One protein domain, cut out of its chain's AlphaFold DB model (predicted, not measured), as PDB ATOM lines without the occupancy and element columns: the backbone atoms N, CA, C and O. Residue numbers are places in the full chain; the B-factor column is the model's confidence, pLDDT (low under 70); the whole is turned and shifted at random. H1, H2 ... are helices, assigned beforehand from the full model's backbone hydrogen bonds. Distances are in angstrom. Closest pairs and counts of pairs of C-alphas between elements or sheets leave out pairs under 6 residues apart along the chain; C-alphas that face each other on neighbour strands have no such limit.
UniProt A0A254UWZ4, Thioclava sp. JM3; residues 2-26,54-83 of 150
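AT A GLANCE: This is residues 2 to 26 and 54 to 83 of the 150 residues of a protein of Thioclava sp. JM3 (UniProt A0A254UWZ4). Two long helices, H1 and H2, lie side by side and nearly straight along each other, running opposite ways, and together make a slim rod. No third named element covers them, and of the 28 residues that join them in the chain 27 are not printed. The printed part has 55 residues with two named helices, H1 then H2, and no named strand; its class is all helix. It is loose, with a radius of gyration of the C-alphas of 13.6 A, and spans 44 by 17 by 6 A.

HOW THE PARTS SIT: Start at H1, residues 2 to 25, and set it beside H2, residues 54 to 81. They touch, with 4 pairs of C-alphas within 8 A; look at the closest, the C-alphas of Ala 13 and Ser 70, 7.1 A apart. Their lines stand at a shallow tilt of 5 degrees, opposite ways, and their centres are 12.1 A apart. In H1 and H2 every O i to N i+4 pair is within hydrogen-bond range.

IN THESE COORDINATES: Find C-alpha 2 at (113.881, 111.295, 112.885); from there H1 runs 33.9 A to C-alpha 25 at (105.353, 103.956, 144.914). H2 begins at C-alpha 54 and runs 40.3 A to C-alpha 81 at (118.450, 104.871, 112.276).

THE WHOLE: The two C-alphas farthest apart, those of Ala 54 and Thr 83, are 44.5 A apart. Residues 27 to 53 are not printed, and C-alphas 26 and 54 are 16.8 A apart across this cut. The mean pLDDT of the printed part is 71.1; it is under 70 at residues 2 to 3, 22 to 26, 54 to 57 and 77 to 83.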
ATOM      1  N   GLU A   2     113.365 112.296 111.935       56.56
ATOM      2  CA  GLU A   2     113.881 111.295 112.885       56.56
ATOM      3  C   GLU A   2     113.965 111.792 114.335       56.56
ATOM      4  O   GLU A   2     113.540 111.083 115.244       56.56
ATOM      5  N   ASN A   3     114.398 113.039 114.567       62.59
ATOM      6  CA  ASN A   3     114.388 113.646 115.906       62.59
ATOM      7  C   ASN A   3     112.986 113.660 116.525       62.59
ATOM      8  O   ASN A   3     112.852 113.495 117.728       62.59
ATOM      9  N   VAL A   4     111.938 113.797 115.704       75.19
ATOM     10  CA  VAL A   4     110.543 113.761 116.166       75.19
ATOM     11  C   VAL A   4     110.206 112.380 116.732       75.19
ATOM     12  O   VAL A   4     109.613 112.281 117.803       75.19
ATOM     13  N   VAL A   5     110.650 111.313 116.067       71.50
ATOM     14  CA  VAL A   5     110.449 109.931 116.524       71.50
ATOM     15  C   VAL A   5     111.249 109.652 117.801       71.50
ATOM     16  O   VAL A   5     110.712 109.058 118.734       71.50
ATOM     17  N   LEU A   6     112.494 110.133 117.884       75.00
ATOM     18  CA  LEU A   6     113.338 109.984 119.078       75.00
ATOM     19  C   LEU A   6     112.785 110.754 120.285       75.00
ATOM     20  O   LEU A   6     112.731 110.208 121.385       75.00
ATOM     21  N   SER A   7     112.323 111.989 120.084       74.56
ATOM     22  CA  SER A   7     111.723 112.802 121.145       74.56
ATOM     23  C   SER A   7     110.407 112.208 121.647       74.56
ATOM     24  O   SER A   7     110.209 112.110 122.857       74.56
ATOM     25  N   ILE A   8     109.527 111.752 120.750       79.31
ATOM     26  CA  ILE A   8     108.265 111.100 121.133       79.31
ATOM     27  C   ILE A   8     108.535 109.799 121.897       79.31
ATOM     28  O   ILE A   8     107.881 109.531 122.906       79.31
ATOM     29  N   HIS A   9     109.521 109.012 121.464       71.00
ATOM     30  CA  HIS A   9     109.902 107.784 122.154       71.00
ATOM     31  C   HIS A   9     110.479 108.054 123.548       71.00
ATOM     32  O   HIS A   9     110.076 107.392 124.502       71.00
ATOM     33  N   LEU A  10     111.357 109.052 123.692       77.88
ATOM     34  CA  LEU A  10     111.923 109.450 124.983       77.88
ATOM     35  C   LEU A  10     110.826 109.868 125.974       77.88
ATOM     36  O   LEU A  10     110.856 109.473 127.140       77.88
ATOM     37  N   ILE A  11     109.833 110.621 125.494       79.88
ATOM     38  CA  ILE A  11     108.686 111.054 126.298       79.88
ATOM     39  C   ILE A  11     107.823 109.854 126.702       79.88
ATOM     40  O   ILE A  11     107.495 109.719 127.877       79.88
ATOM     41  N   LEU A  12     107.492 108.953 125.769       77.94
ATOM     42  CA  LEU A  12     106.723 107.733 126.054       77.94
ATOM     43  C   LEU A  12     107.451 106.805 127.034       77.94
ATOM     44  O   LEU A  12     106.822 106.260 127.941       77.94
ATOM     45  N   ALA A  13     108.767 106.653 126.890       74.88
ATOM     46  CA  ALA A  13     109.592 105.857 127.789       74.88
ATOM     47  C   ALA A  13     109.581 106.433 129.213       74.88
ATOM     48  O   ALA A  13     109.337 105.693 130.165       74.88
ATOM     49  N   LEU A  14     109.765 107.752 129.362       78.88
ATOM     50  CA  LEU A  14     109.676 108.439 130.655       78.88
ATOM     51  C   LEU A  14     108.284 108.316 131.285       78.88
ATOM     52  O   LEU A  14     108.178 108.052 132.483       78.88
ATOM     53  N   LEU A  15     107.222 108.448 130.484       79.38
ATOM     54  CA  LEU A  15     105.842 108.294 130.950       79.38
ATOM     55  C   LEU A  15     105.579 106.874 131.461       79.38
ATOM     56  O   LEU A  15     105.011 106.704 132.538       79.38
ATOM     57  N   LEU A  16     106.041 105.849 130.739       71.88
ATOM     58  CA  LEU A  16     105.865 104.463 131.167       71.88
ATOM     59  C   LEU A  16     106.718 104.104 132.389       71.88
ATOM     60  O   LEU A  16     106.227 103.391 133.261       71.88
ATOM     61  N   ILE A  17     107.938 104.643 132.517       74.44
ATOM     62  CA  ILE A  17     108.728 104.524 133.755       74.44
ATOM     63  C   ILE A  17     107.957 105.151 134.923       74.44
ATOM     64  O   ILE A  17     107.815 104.516 135.965       74.44
ATOM     65  N   GLY A  18     107.405 106.356 134.745       75.62
ATOM     66  CA  GLY A  18     106.596 107.031 135.762       75.62
ATOM     67  C   GLY A  18     105.378 106.209 136.195       75.62
ATOM     68  O   GLY A  18     105.133 106.060 137.388       75.62
ATOM     69  N   VAL A  19     104.660 105.604 135.246       70.31
ATOM     70  CA  VAL A  19     103.501 104.739 135.525       70.31
ATOM     71  C   VAL A  19     103.905 103.455 136.259       70.31
ATOM     72  O   VAL A  19     103.236 103.060 137.214       70.31
ATOM     73  N   VAL A  20     105.008 102.815 135.864       74.56
ATOM     74  CA  VAL A  20     105.527 101.606 136.531       74.56
ATOM     75  C   VAL A  20     105.985 101.916 137.956       74.56
ATOM     76  O   VAL A  20     105.737 101.134 138.876       74.56
ATOM     77  N   LEU A  21     106.618 103.073 138.159       73.81
ATOM     78  CA  LEU A  21     107.011 103.525 139.487       73.81
ATOM     79  C   LEU A  21     105.797 103.906 140.326       73.81
ATOM     80  O   LEU A  21     105.778 103.553 141.495       73.81
ATOM     81  N   LEU A  22     104.765 104.530 139.758       69.81
ATOM     82  CA  LEU A  22     103.536 104.859 140.483       69.81
ATOM     83  C   LEU A  22     102.818 103.595 140.982       69.81
ATOM     84  O   LEU A  22     102.428 103.535 142.145       69.81
ATOM     85  N   GLN A  23     102.771 102.536 140.164       63.50
ATOM     86  CA  GLN A  23     102.235 101.224 140.563       63.50
ATOM     87  C   GLN A  23     103.027 100.559 141.710       63.50
ATOM     88  O   GLN A  23     102.530  99.632 142.349       63.50
ATOM     89  N   ARG A  24     104.251 101.025 141.998       62.22
ATOM     90  CA  ARG A  24     105.113 100.542 143.090       62.22
ATOM     91  C   ARG A  24     105.250 101.540 144.249       62.22
ATOM     92  O   ARG A  24     105.464 101.105 145.380       62.22
ATOM     93  N   SER A  25     105.111 102.839 143.987       58.22
ATOM     94  CA  SER A  25     105.353 103.956 144.914       58.22
ATOM     95  C   SER A  25     104.319 104.025 146.033       58.22
ATOM     96  O   SER A  25     104.621 104.536 147.105       58.22
ATOM     97  N   GLU A  26     103.129 103.465 145.823       54.38
ATOM     98  CA  GLU A  26     102.100 103.328 146.864       54.38
ATOM     99  C   GLU A  26     102.178 101.967 147.586       54.38
ATOM    100  O   GLU A  26     101.493 101.733 148.578       54.38
ATOM    101  N   ALA A  54     105.124  87.074 146.962       64.88
ATOM    102  CA  ALA A  54     104.742  86.781 145.581       64.88
ATOM    103  C   ALA A  54     104.440  88.064 144.791       64.88
ATOM    104  O   ALA A  54     105.016  88.268 143.725       64.88
ATOM    105  N   LEU A  55     103.630  88.969 145.350       64.75
ATOM    106  CA  LEU A  55     103.290  90.242 144.703       64.75
ATOM    107  C   LEU A  55     104.528  91.117 144.459       64.75
ATOM    108  O   LEU A  55     104.698  91.657 143.370       64.75
ATOM    109  N   THR A  56     105.450  91.182 145.425       69.00
ATOM    110  CA  THR A  56     106.705  91.935 145.264       69.00
ATOM    111  C   THR A  56     107.621  91.342 144.195       69.00
ATOM    112  O   THR A  56     108.230  92.091 143.429       69.00
ATOM    113  N   ARG A  57     107.715  90.011 144.111       67.94
ATOM    114  CA  ARG A  57     108.509  89.348 143.067       67.94
ATOM    115  C   ARG A  57     107.907  89.554 141.684       67.94
ATOM    116  O   ARG A  57     108.657  89.804 140.750       67.94
ATOM    117  N   VAL A  58     106.581  89.509 141.558       76.44
ATOM    118  CA  VAL A  58     105.896  89.790 140.289       76.44
ATOM    119  C   VAL A  58     106.206  91.211 139.828       76.44
ATOM    120  O   VAL A  58     106.618  91.384 138.686       76.44
ATOM    121  N   THR A  59     106.141  92.219 140.706       76.06
ATOM    122  CA  THR A  59     106.521  93.589 140.319       76.06
ATOM    123  C   THR A  59     107.987  93.697 139.897       76.06
ATOM    124  O   THR A  59     108.283  94.396 138.936       76.06
ATOM    125  N   TRP A  60     108.904  92.982 140.556       74.88
ATOM    126  CA  TRP A  60     110.318  92.945 140.159       74.88
ATOM    127  C   TRP A  60     110.534  92.311 138.784       74.88
ATOM    128  O   TRP A  60     111.320  92.820 137.987       74.88
ATOM    129  N   VAL A  61     109.813  91.231 138.483       74.75
ATOM    130  CA  VAL A  61     109.860  90.570 137.173       74.75
ATOM    131  C   VAL A  61     109.257  91.467 136.089       74.75
ATOM    132  O   VAL A  61     109.849  91.604 135.020       74.75
ATOM    133  N   LEU A  62     108.133  92.135 136.368       72.44
ATOM    134  CA  LEU A  62     107.517  93.095 135.447       72.44
ATOM    135  C   LEU A  62     108.420  94.315 135.211       72.44
ATOM    136  O   LEU A  62     108.574  94.739 134.069       72.44
ATOM    137  N   ALA A  63     109.064  94.842 136.256       71.06
ATOM    138  CA  ALA A  63     110.009  95.950 136.144       71.06
ATOM    139  C   ALA A  63     111.245  95.563 135.318       71.06
ATOM    140  O   ALA A  63     111.645  96.310 134.424       71.06
ATOM    141  N   ALA A  64     111.811  94.377 135.559       77.00
ATOM    142  CA  ALA A  64     112.928  93.857 134.775       77.00
ATOM    143  C   ALA A  64     112.538  93.634 133.302       77.00
ATOM    144  O   ALA A  64     113.278  94.035 132.403       77.00
ATOM    145  N   GLY A  65     111.358  93.060 133.042       79.06
ATOM    146  CA  GLY A  65     110.836  92.862 131.687       79.06
ATOM    147  C   GLY A  65     110.580  94.178 130.948       79.06
ATOM    148  O   GLY A  65     110.929  94.315 129.774       79.06
ATOM    149  N   PHE A  66     110.037  95.179 131.641       73.69
ATOM    150  CA  PHE A  66     109.826  96.516 131.092       73.69
ATOM    151  C   PHE A  66     111.154  97.215 130.758       73.69
ATOM    152  O   PHE A  66     111.314  97.745 129.655       73.69
ATOM    153  N   PHE A  67     112.140  97.149 131.658       77.12
ATOM    154  CA  PHE A  67     113.474  97.706 131.426       77.12
ATOM    155  C   PHE A  67     114.175  97.038 130.234       77.12
ATOM    156  O   PHE A  67     114.682  97.725 129.347       77.12
ATOM    157  N   ALA A  68     114.131  95.704 130.154       78.56
ATOM    158  CA  ALA A  68     114.679  94.955 129.025       78.56
ATOM    159  C   ALA A  68     114.004  95.336 127.695       78.56
ATOM    160  O   ALA A  68     114.679  95.501 126.677       78.56
ATOM    161  N   THR A  69     112.684  95.537 127.704       76.44
ATOM    162  CA  THR A  69     111.920  95.965 126.520       76.44
ATOM    163  C   THR A  69     112.318  97.376 126.076       76.44
ATOM    164  O   THR A  69     112.522  97.600 124.884       76.44
ATOM    165  N   SER A  70     112.517  98.304 127.019       73.75
ATOM    166  CA  SER A  70     112.993  99.671 126.745       73.75
ATOM    167  C   SER A  70     114.355  99.675 126.036       73.75
ATOM    168  O   SER A  70     114.523 100.289 124.977       73.75
ATOM    169  N   VAL A  71     115.308  98.896 126.558       75.00
ATOM    170  CA  VAL A  71     116.639  98.746 125.950       75.00
ATOM    171  C   VAL A  71     116.539  98.092 124.566       75.00
ATOM    172  O   VAL A  71     117.162  98.562 123.616       75.00
ATOM    173  N   THR A  72     115.712  97.054 124.420       80.44
ATOM    174  CA  THR A  72     115.546  96.328 123.150       80.44
ATOM    175  C   THR A  72     114.985  97.227 122.047       80.44
ATOM    176  O   THR A  72     115.536  97.258 120.947       80.44
ATOM    177  N   LEU A  73     113.928  98.000 122.328       73.69
ATOM    178  CA  LEU A  73     113.348  98.928 121.349       73.69
ATOM    179  C   LEU A  73     114.318 100.058 120.993       73.69
ATOM    180  O   LEU A  73     114.389 100.439 119.826       73.69
ATOM    181  N   THR A  74     115.105 100.537 121.960       74.12
ATOM    182  CA  THR A  74     116.151 101.543 121.719       74.12
ATOM    183  C   THR A  74     117.214 101.017 120.758       74.12
ATOM    184  O   THR A  74     117.550 101.683 119.780       74.12
ATOM    185  N   VAL A  75     117.710  99.798 120.984       73.06
ATOM    186  CA  VAL A  75     118.721  99.164 120.123       73.06
ATOM    187  C   VAL A  75     118.173  98.911 118.716       73.06
ATOM    188  O   VAL A  75     118.865  99.170 117.731       73.06
ATOM    189  N   LEU A  76     116.922  98.458 118.596       70.94
ATOM    190  CA  LEU A  76     116.293  98.191 117.299       70.94
ATOM    191  C   LEU A  76     116.002  99.486 116.518       70.94
ATOM    192  O   LEU A  76     116.161  99.528 115.297       70.94
ATOM    193  N   ALA A  77     115.617 100.557 117.218       64.75
ATOM    194  CA  ALA A  77     115.441 101.886 116.639       64.75
ATOM    195  C   ALA A  77     116.779 102.505 116.206       64.75
ATOM    196  O   ALA A  77     116.855 103.066 115.115       64.75
ATOM    197  N   ALA A  78     117.841 102.345 117.002       63.56
ATOM    198  CA  ALA A  78     119.185 102.808 116.662       63.56
ATOM    199  C   ALA A  78     119.759 102.074 115.438       63.56
ATOM    200  O   ALA A  78     120.316 102.710 114.545       63.56
ATOM    201  N   GLN A  79     119.562 100.754 115.339       65.62
ATOM    202  CA  GLN A  79     119.961  99.981 114.155       65.62
ATOM    203  C   GLN A  79     119.220 100.442 112.894       65.62
ATOM    204  O   GLN A  79     119.829 100.603 111.839       65.62
ATOM    205  N   LYS A  80     117.915 100.714 113.006       60.28
ATOM    206  CA  LYS A  80     117.124 101.273 111.900       60.28
ATOM    207  C   LYS A  80     117.534 102.705 111.534       60.28
ATOM    208  O   LYS A  80     117.463 103.057 110.362       60.28
ATOM    209  N   ALA A  81     117.973 103.508 112.502       60.81
ATOM    210  CA  ALA A  81     118.450 104.871 112.276       60.81
ATOM    211  C   ALA A  81     119.850 104.919 111.630       60.81
ATOM    212  O   ALA A  81     120.140 105.832 110.867       60.81
ATOM    213  N   GLY A  82     120.703 103.913 111.855       57.81
ATOM    214  CA  GLY A  82     122.068 103.854 111.309       57.81
ATOM    215  C   GLY A  82     122.184 103.616 109.796       57.81
ATOM    216  O   GLY A  82     123.296 103.608 109.279       57.81
ATOM    217  N   THR A  83     121.074 103.423 109.072       58.50
ATOM    218  CA  THR A  83     121.089 103.180 107.610       58.50
ATOM    219  C   THR A  83     120.833 104.456 106.782       58.50
ATOM    220  O   THR A  83     120.848 104.401 105.555       58.50
TER     221      THR A  83